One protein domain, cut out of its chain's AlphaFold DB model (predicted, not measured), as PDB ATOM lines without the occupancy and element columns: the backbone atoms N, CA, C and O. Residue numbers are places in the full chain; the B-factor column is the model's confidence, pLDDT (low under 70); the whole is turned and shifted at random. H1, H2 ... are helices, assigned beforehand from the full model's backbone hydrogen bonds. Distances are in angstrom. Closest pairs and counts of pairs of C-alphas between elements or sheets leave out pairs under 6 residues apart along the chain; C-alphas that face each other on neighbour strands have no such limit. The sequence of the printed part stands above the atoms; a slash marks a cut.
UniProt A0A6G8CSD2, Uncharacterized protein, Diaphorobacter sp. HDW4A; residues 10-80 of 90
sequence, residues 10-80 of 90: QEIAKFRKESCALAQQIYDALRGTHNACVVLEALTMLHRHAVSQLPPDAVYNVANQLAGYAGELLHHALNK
ATOM      1  N   GLN A  10     172.424 102.247 113.584       91.44
ATOM      2  CA  GLN A  10     172.244 100.894 114.115       91.44
ATOM      3  C   GLN A  10     173.249  99.909 113.508       91.44
ATOM      4  O   GLN A  10     173.830  99.104 114.234       91.44
ATOM      5  N   GLU A  11     173.514 100.006 112.204       90.94
ATOM      6  CA  GLU A  11     174.535  99.198 111.529       90.94
ATOM      7  C   GLU A  11     175.942  99.546 112.021       90.94
ATOM      8  O   GLU A  11     176.729  98.645 112.302       90.94
ATOM      9  N   ILE A  12     176.238 100.834 112.223       90.56
ATOM     10  CA  ILE A  12     177.511 101.281 112.808       90.56
ATOM     11  C   ILE A  12     177.678 100.712 114.222       90.56
ATOM     12  O   ILE A  12     178.747 100.209 114.565       90.56
ATOM     13  N   ALA A  13     176.633 100.775 115.052       91.25
ATOM     14  CA  ALA A  13     176.675 100.245 116.413       91.25
ATOM     15  C   ALA A  13     176.881  98.722 116.432       91.25
ATOM     16  O   ALA A  13     177.704  98.221 117.201       91.25
ATOM     17  N   LYS A  14     176.180  97.990 115.556       92.31
ATOM     18  CA  LYS A  14     176.339  96.541 115.395       92.31
ATOM     19  C   LYS A  14     177.758  96.186 114.954       92.31
ATOM     20  O   LYS A  14     178.417  95.391 115.622       92.31
ATOM     21  N   PHE A  15     178.254  96.840 113.907       91.38
ATOM     22  CA  PHE A  15     179.606  96.635 113.398       91.38
ATOM     23  C   PHE A  15     180.671  96.911 114.465       91.38
ATOM     24  O   PHE A  15     181.606  96.128 114.626       91.38
ATOM     25  N   ARG A  16     180.519  97.987 115.250       90.38
ATOM     26  CA  ARG A  16     181.425  98.294 116.369       90.38
ATOM     27  C   ARG A  16     181.426  97.186 117.415       90.38
ATOM     28  O   ARG A  16     182.494  96.766 117.844       90.38
ATOM     29  N   LYS A  17     180.248  96.691 117.806       91.94
ATOM     30  CA  LYS A  17     180.126  95.603 118.783       91.94
ATOM     31  C   LYS A  17     180.830  94.333 118.300       91.94
ATOM     32  O   LYS A  17     181.589  93.734 119.057       91.94
ATOM     33  N   GLU A  18     180.596  93.946 117.050       92.62
ATOM     34  CA  GLU A  18     181.219  92.770 116.433       92.62
ATOM     35  C   GLU A  18     182.739  92.937 116.305       92.62
ATOM     36  O   GLU A  18     183.492  92.036 116.669       92.62
ATOM     37  N   SER A  19     183.199  94.122 115.897       89.19
ATOM     38  CA  SER A  19     184.628  94.444 115.797       89.19
ATOM     39  C   SER A  19     185.329  94.387 117.154       89.19
ATOM     40  O   SER A  19     186.429  93.848 117.247       89.19
ATOM     41  N   CYS A  20     184.696  94.884 118.223       90.81
ATOM     42  CA  CYS A  20     185.243  94.784 119.577       90.81
ATOM     43  C   CYS A  20     185.364  93.326 120.036       90.81
ATOM     44  O   CYS A  20     186.381  92.953 120.617       90.81
ATOM     45  N   ALA A  21     184.354  92.495 119.761       91.56
ATOM     46  CA  ALA A  21     184.399  91.077 120.106       91.56
ATOM     47  C   ALA A  21     185.544  90.353 119.377       91.56
ATOM     48  O   ALA A  21     186.276  89.582 119.994       91.56
ATOM     49  N   LEU A  22     185.743  90.645 118.089       90.75
ATOM     50  CA  LEU A  22     186.844  90.079 117.309       90.75
ATOM     51  C   LEU A  22     188.215  90.570 117.799       90.75
ATOM     52  O   LEU A  22     189.136  89.771 117.953       90.75
ATOM     53  N   ALA A  23     188.353  91.867 118.088       89.12
ATOM     54  CA  ALA A  23     189.590  92.427 118.631       89.12
ATOM     55  C   ALA A  23     189.974  91.762 119.963       89.12
ATOM     56  O   ALA A  23     191.143  91.438 120.178       89.12
ATOM     57  N   GLN A  24     188.986  91.492 120.823       89.25
ATOM     58  CA  GLN A  24     189.192  90.769 122.073       89.25
ATOM     59  C   GLN A  24     189.682  89.336 121.827       89.25
ATOM     60  O   GLN A  24     190.644  88.913 122.461       89.25
ATOM     61  N   GLN A  25     189.094  88.615 120.868       87.94
ATOM     62  CA  GLN A  25     189.539  87.262 120.507       87.94
ATOM     63  C   GLN A  25     190.986  87.238 120.001       87.94
ATOM     64  O   GLN A  25     191.759  86.366 120.395       87.94
ATOM     65  N   ILE A  26     191.373  88.209 119.164       86.12
ATOM     66  CA  ILE A  26     192.755  88.348 118.682       86.12
ATOM     67  C   ILE A  26     193.699  88.607 119.860       86.12
ATOM     68  O   ILE A  26     194.733  87.956 119.981       86.12
ATOM     69  N   TYR A  27     193.339  89.529 120.754       86.81
ATOM     70  CA  TYR A  27     194.146  89.828 121.934       86.81
ATOM     71  C   TYR A  27     194.296  88.612 122.859       86.81
ATOM     72  O   TYR A  27     195.402  88.315 123.311       86.81
ATOM     73  N   ASP A  28     193.213  87.874 123.101       86.81
ATOM     74  CA  ASP A  28     193.223  86.660 123.916       86.81
ATOM     75  C   ASP A  28     194.108  85.563 123.318       86.81
ATOM     76  O   ASP A  28     194.879  84.936 124.047       86.81
ATOM     77  N   ALA A  29     194.064  85.384 121.994       82.69
ATOM     78  CA  ALA A  29     194.923  84.439 121.286       82.69
ATOM     79  C   ALA A  29     196.417  84.794 121.395       82.69
ATOM     80  O   ALA A  29     197.265  83.903 121.405       82.69
ATOM     81  N   LEU A  30     196.749  86.085 121.496       83.12
ATOM     82  CA  LEU A  30     198.132  86.562 121.564       83.12
ATOM     83  C   LEU A  30     198.682  86.606 123.001       83.12
ATOM     84  O   LEU A  30     199.838  86.246 123.228       83.12
ATOM     85  N   ARG A  31     197.878  87.031 123.988       79.62
ATOM     86  CA  ARG A  31     198.342  87.275 125.371       79.62
ATOM     87  C   ARG A  31     198.700  86.019 126.159       79.62
ATOM     88  O   ARG A  31     199.435  86.116 127.135       79.62
ATOM     89  N   GLY A  32     198.162  84.861 125.773       69.62
ATOM     90  CA  GLY A  32     198.410  83.595 126.471       69.62
ATOM     91  C   GLY A  32     199.823  83.041 126.270       69.62
ATOM     92  O   GLY A  32     200.271  82.221 127.066       69.62
ATOM     93  N   THR A  33     200.528  83.495 125.232       67.38
ATOM     94  CA  THR A  33     201.744  82.830 124.737       67.38
ATOM     95  C   THR A  33     202.993  83.704 124.864       67.38
ATOM     96  O   THR A  33     204.110  83.189 124.897       67.38
ATOM     97  N   HIS A  34     202.832  85.029 124.955       77.25
ATOM     98  CA  HIS A  34     203.940  85.982 124.880       77.25
ATOM     99  C   HIS A  34     203.769  87.176 125.826       77.25
ATOM    100  O   HIS A  34     202.668  87.502 126.263       77.25
ATOM    101  N   ASN A  35     204.880  87.853 126.135       84.38
ATOM    102  CA  ASN A  35     204.848  89.080 126.931       84.38
ATOM    103  C   ASN A  35     204.099  90.215 126.203       84.38
ATOM    104  O   ASN A  35     203.932  90.197 124.982       84.38
ATOM    105  N   ALA A  36     203.691  91.238 126.957       80.81
ATOM    106  CA  ALA A  36     202.885  92.340 126.433       80.81
ATOM    107  C   ALA A  36     203.537  93.089 125.254       80.81
ATOM    108  O   ALA A  36     202.828  93.492 124.335       80.81
ATOM    109  N   CYS A  37     204.865  93.249 125.238       81.94
ATOM    110  CA  CYS A  37     205.565  93.940 124.151       81.94
ATOM    111  C   CYS A  37     205.452  93.176 122.825       81.94
ATOM    112  O   CYS A  37     205.176  93.781 121.794       81.94
ATOM    113  N   VAL A  38     205.593  91.849 122.861       83.81
ATOM    114  CA  VAL A  38     205.455  90.985 121.676       83.81
ATOM    115  C   VAL A  38     204.013  90.985 121.161       83.81
ATOM    116  O   VAL A  38     203.775  91.045 119.957       83.81
ATOM    117  N   VAL A  39     203.029  90.983 122.065       87.00
ATOM    118  CA  VAL A  39     201.609  91.101 121.689       87.00
ATOM    119  C   VAL A  39     201.336  92.436 120.992       87.00
ATOM    120  O   VAL A  39     200.671  92.469 119.957       87.00
ATOM    121  N   LEU A  40     201.871  93.540 121.521       85.81
ATOM    122  CA  LEU A  40     201.725  94.868 120.920       85.81
ATOM    123  C   LEU A  40     202.409  94.972 119.551       85.81
ATOM    124  O   LEU A  40     201.862  95.602 118.643       85.81
ATOM    125  N   GLU A  41     203.565  94.335 119.374       88.56
ATOM    126  CA  GLU A  41     204.238  94.251 118.077       88.56
ATOM    127  C   GLU A  41     203.360  93.535 117.041       88.56
ATOM    128  O   GLU A  41     203.109  94.082 115.964       88.56
ATOM    129  N   ALA A  42     202.803  92.371 117.388       88.12
ATOM    130  CA  ALA A  42     201.905  91.624 116.506       88.12
ATOM    131  C   ALA A  42     200.658  92.440 116.111       88.12
ATOM    132  O   ALA A  42     200.280  92.487 114.937       88.12
ATOM    133  N   LEU A  43     200.049  93.149 117.065       90.12
ATOM    134  CA  LEU A  43     198.918  94.043 116.793       90.12
ATOM    135  C   LEU A  43     199.317  95.217 115.884       90.12
ATOM    136  O   LEU A  43     198.553  95.613 115.002       90.12
ATOM    137  N   THR A  44     200.533  95.739 116.040       90.56
ATOM    138  CA  THR A  44     201.073  96.802 115.180       90.56
ATOM    139  C   THR A  44     201.297  96.309 113.750       90.56
ATOM    140  O   THR A  44     201.022  97.038 112.794       90.56
ATOM    141  N   MET A  45     201.749  95.064 113.573       91.31
ATOM    142  CA  MET A  45     201.872  94.441 112.251       91.31
ATOM    143  C   MET A  45     200.511  94.291 111.566       91.31
ATOM    144  O   MET A  45     200.376  94.665 110.399       91.31
ATOM    145  N   LEU A  46     199.494  93.816 112.295       90.50
ATOM    146  CA  LEU A  46     198.121  93.724 111.790       90.50
ATOM    147  C   LEU A  46     197.588  95.101 111.370       90.50
ATOM    148  O   LEU A  46     197.042  95.251 110.278       90.50
ATOM    149  N   HIS A  47     197.808  96.121 112.200       92.25
ATOM    150  CA  HIS A  47     197.437  97.495 111.882       92.25
ATOM    151  C   HIS A  47     198.131  98.004 110.608       92.25
ATOM    152  O   HIS A  47     197.472  98.539 109.718       92.25
ATOM    153  N   ARG A  48     199.450  97.799 110.472       92.19
ATOM    154  CA  ARG A  48     200.200  98.198 109.269       92.19
ATOM    155  C   ARG A  48     199.641  97.532 108.014       92.19
ATOM    156  O   ARG A  48     199.489  98.200 106.994       92.19
ATOM    157  N   HIS A  49     199.313  96.243 108.096       92.81
ATOM    158  CA  HIS A  49     198.691  95.529 106.988       92.81
ATOM    159  C   HIS A  49     197.344  96.157 106.607       92.81
ATOM    160  O   HIS A  49     197.137  96.478 105.439       92.81
ATOM    161  N   ALA A  50     196.469  96.418 107.582       92.00
ATOM    162  CA  ALA A  50     195.172  97.045 107.335       92.00
ATOM    163  C   ALA A  50     195.304  98.433 106.682       92.00
ATOM    164  O   ALA A  50     194.635  98.706 105.688       92.00
ATOM    165  N   VAL A  51     196.206  99.286 107.183       93.56
ATOM    166  CA  VAL A  51     196.430 100.635 106.631       93.56
ATOM    167  C   VAL A  51     196.979 100.593 105.209       93.56
ATOM    168  O   VAL A  51     196.608 101.433 104.397       93.56
ATOM    169  N   SER A  52     197.814  99.605 104.873       93.38
ATOM    170  CA  SER A  52     198.373  99.478 103.520       93.38
ATOM    171  C   SER A  52     197.325  99.213 102.431       93.38
ATOM    172  O   SER A  52     197.600  99.446 101.259       93.38
ATOM    173  N   GLN A  53     196.125  98.763 102.816       93.69
ATOM    174  CA  GLN A  53     195.001  98.516 101.908       93.69
ATOM    175  C   GLN A  53     194.070  99.729 101.750       93.69
ATOM    176  O   GLN A  53     193.094  99.666 101.001       93.69
ATOM    177  N   LEU A  54     194.314 100.820 102.482       90.94
ATOM    178  CA  LEU A  54     193.460 102.004 102.458       90.94
ATOM    179  C   LEU A  54     193.849 102.958 101.322       90.94
ATOM    180  O   LEU A  54     195.020 103.033 100.944       90.94
ATOM    181  N   PRO A  55     192.893 103.750 100.805       92.31
ATOM    182  CA  PRO A  55     193.227 104.830  99.891       92.31
ATOM    183  C   PRO A  55     194.016 105.940 100.626       92.31
ATOM    184  O   PRO A  55     193.864 106.103 101.843       92.31
ATOM    185  N   PRO A  56     194.867 106.716  99.923       87.69
ATOM    186  CA  PRO A  56     195.790 107.669 100.555       87.69
ATOM    187  C   PRO A  56     195.128 108.716 101.464       87.69
ATOM    188  O   PRO A  56     195.688 109.096 102.491       87.69
ATOM    189  N   ASP A  57     193.925 109.165 101.114       86.94
ATOM    190  CA  ASP A  57     193.126 110.119 101.886       86.94
ATOM    191  C   ASP A  57     192.659 109.542 103.234       86.94
ATOM    192  O   ASP A  57     192.622 110.249 104.244       86.94
ATOM    193  N   ALA A  58     192.371 108.242 103.290       90.00
ATOM    194  CA  ALA A  58     192.019 107.559 104.530       90.00
ATOM    195  C   ALA A  58     193.235 107.332 105.447       90.00
ATOM    196  O   ALA A  58     193.083 107.365 106.670       90.00
ATOM    197  N   VAL A  59     194.441 107.168 104.887       91.19
ATOM    198  CA  VAL A  59     195.681 106.992 105.669       91.19
ATOM    199  C   VAL A  59     195.955 108.209 106.555       91.19
ATOM    200  O   VAL A  59     196.285 108.047 107.731       91.19
ATOM    201  N   TYR A  60     195.759 109.423 106.029       87.94
ATOM    202  CA  TYR A  60     195.919 110.658 106.804       87.94
ATOM    203  C   TYR A  60     194.993 110.696 108.029       87.94
ATOM    204  O   TYR A  60     195.427 110.996 109.142       87.94
ATOM    205  N   ASN A  61     193.725 110.320 107.843       89.81
ATOM    206  CA  ASN A  61     192.749 110.286 108.931       89.81
ATOM    207  C   ASN A  61     193.134 109.271 110.014       89.81
ATOM    208  O   ASN A  61     193.040 109.581 111.201       89.81
ATOM    209  N   VAL A  62     193.610 108.084 109.622       92.44
ATOM    210  CA  VAL A  62     194.096 107.072 110.572       92.44
ATOM    211  C   VAL A  62     195.302 107.592 111.361       92.44
ATOM    212  O   VAL A  62     195.331 107.461 112.585       92.44
ATOM    213  N   ALA A  63     196.267 108.228 110.691       90.62
ATOM    214  CA  ALA A  63     197.461 108.768 111.337       90.62
ATOM    215  C   ALA A  63     197.123 109.836 112.393       90.62
ATOM    216  O   ALA A  63     197.633 109.776 113.512       90.62
ATOM    217  N   ASN A  64     196.217 110.766 112.074       91.75
ATOM    218  CA  ASN A  64     195.778 111.793 113.021       91.75
ATOM    219  C   ASN A  64     195.081 111.202 114.253       91.75
ATOM    220  O   ASN A  64     195.351 111.629 115.374       91.75
ATOM    221  N   GLN A  65     194.209 110.208 114.063       91.44
ATOM    222  CA  GLN A  65     193.515 109.559 115.181       91.44
ATOM    223  C   GLN A  65     194.492 108.823 116.107       91.44
ATOM    224  O   GLN A  65     194.381 108.918 117.328       91.44
ATOM    225  N   LEU A  66     195.496 108.142 115.542       92.00
ATOM    226  CA  LEU A  66     196.542 107.491 116.334       92.00
ATOM    227  C   LEU A  66     197.403 108.487 117.108       92.00
ATOM    228  O   LEU A  66     197.739 108.221 118.260       92.00
ATOM    229  N   ALA A  67     197.745 109.627 116.506       91.31
ATOM    230  CA  ALA A  67     198.488 110.676 117.194       91.31
ATOM    231  C   ALA A  67     197.696 111.235 118.389       91.31
ATOM    232  O   ALA A  67     198.262 111.407 119.468       91.31
ATOM    233  N   GLY A  68     196.385 111.450 118.221       91.75
ATOM    234  CA  GLY A  68     195.489 111.852 119.308       91.75
ATOM    235  C   GLY A  68     195.472 110.835 120.449       91.75
ATOM    236  O   GLY A  68     195.760 111.186 121.592       91.75
ATOM    237  N   TYR A  69     195.250 109.560 120.125       89.88
ATOM    238  CA  TYR A  69     195.268 108.474 121.106       89.88
ATOM    239  C   TYR A  69     196.612 108.358 121.845       89.88
ATOM    240  O   TYR A  69     196.649 108.226 123.068       89.88
ATOM    241  N   ALA A  70     197.737 108.454 121.132       90.12
ATOM    242  CA  ALA A  70     199.060 108.442 121.752       90.12
ATOM    243  C   ALA A  70     199.253 109.628 122.715       90.12
ATOM    244  O   ALA A  70     199.817 109.459 123.799       90.12
ATOM    245  N   GLY A  71     198.746 110.810 122.349       91.50
ATOM    246  CA  GLY A  71     198.726 111.989 123.212       91.50
ATOM    247  C   GLY A  71     197.915 111.775 124.493       91.50
ATOM    248  O   GLY A  71     198.395 112.106 125.578       91.50
ATOM    249  N   GLU A  72     196.733 111.165 124.394       93.00
ATOM    250  CA  GLU A  72     195.898 110.807 125.551       93.00
ATOM    251  C   GLU A  72     196.618 109.832 126.488       93.00
ATOM    252  O   GLU A  72     196.674 110.058 127.699       93.00
ATOM    253  N   LEU A  73     197.225 108.774 125.939       87.31
ATOM    254  CA  LEU A  73     198.000 107.812 126.725       87.31
ATOM    255  C   LEU A  73     199.156 108.481 127.471       87.31
ATOM    256  O   LEU A  73     199.352 108.217 128.660       87.31
ATOM    257  N   LEU A  74     199.909 109.350 126.792       89.75
ATOM    258  CA  LEU A  74     201.022 110.076 127.397       89.75
ATOM    259  C   LEU A  74     200.533 111.010 128.506       89.75
ATOM    260  O   LEU A  74     201.090 111.005 129.601       89.75
ATOM    261  N   HIS A  75     199.464 111.766 128.257       90.38
ATOM    262  CA  HIS A  75     198.854 112.634 129.260       90.38
ATOM    263  C   HIS A  75     198.414 111.840 130.500       90.38
ATOM    264  O   HIS A  75     198.721 112.221 131.629       90.38
ATOM    265  N   HIS A  76     197.768 110.685 130.310       87.06
ATOM    266  CA  HIS A  76     197.395 109.796 131.408       87.06
ATOM    267  C   HIS A  76     198.601 109.212 132.150       87.06
ATOM    268  O   HIS A  76     198.543 109.069 133.369       87.06
ATOM    269  N   ALA A  77     199.682 108.869 131.447       85.88
ATOM    270  CA  ALA A  77     200.903 108.364 132.068       85.88
ATOM    271  C   ALA A  77     201.587 109.435 132.931       85.88
ATOM    272  O   ALA A  77     201.998 109.140 134.049       85.88
ATOM    273  N   LEU A  78     201.651 110.677 132.445       86.75
ATOM    274  CA  LEU A  78     202.271 111.802 133.150       86.75
ATOM    275  C   LEU A  78     201.444 112.282 134.351       86.75
ATOM    276  O   LEU A  78     202.012 112.723 135.346       86.75
ATOM    277  N   ASN A  79     200.116 112.155 134.291       81.19
ATOM    278  CA  ASN A  79     199.219 112.547 135.383       81.19
ATOM    279  C   ASN A  79     199.033 111.468 136.459       81.19
ATOM    280  O   ASN A  79     198.399 111.723 137.484       81.19
ATOM    281  N   LYS A  80     199.567 110.258 136.259       66.19
ATOM    282  CA  LYS A  80     199.678 109.264 137.331       66.19
ATOM    283  C   LYS A  80     200.870 109.627 138.216       66.19
ATOM    284  O   LYS A  80     201.944 109.047 138.104       66.19
TER     285      LYS A  80
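What this domain is: This is residues 10 to 80 of the 90 residues of an uncharacterized protein of Diaphorobacter sp. HDW4A (UniProt A0A6G8CSD2). Three helices form an open zigzag: H2 folds back from H1 and H3 folds back from H2, each pair near each other at the joining ends and splayed beyond them. The printed part has 71 residues, with H1, H2 and H3 in chain order and no named strand; the class is all helix. It is loose, with a radius of gyration of the C-alphas of 14.6 A, and spans 33 by 30 by 27 A.

Where its parts are: H1, residues 10 to 31, is 31.5 A long and begins at C-alpha 10 (172.244, 100.894, 114.115). H2, residues 36 to 52, measures 24.4 A. H3, residues 56 to 79, measures 35.3 A and ends at C-alpha 79 (199.219, 112.547, 135.383).

How they stand to each other: H1 and H2, a helical hairpin, only just touch, with 3 pairs of C-alphas within 8 A, through residues 27 to 31 and 39 alone; the closest C-alphas, of Leu 30 and Val 39, are 5.7 A apart. They run opposite ways at a steep tilt of 43 degrees. H2 and H3 are close but not clearly touching, C-alphas 51 and 59 being closest at 6.5 A, at a shallow tilt of 24 degrees, opposite ways. H1 and H3 are apart. Every O i to N i+4 pair is within hydrogen-bond range in H1 and H2, and 18 of 20 in H3.

The domain as a whole: The farthest C-alphas, of Pro 55 and Lys 80, are 38.2 A apart. The printed part has no cut, and both links are tight. Residues 32, 33 and 80 have pLDDT under 70.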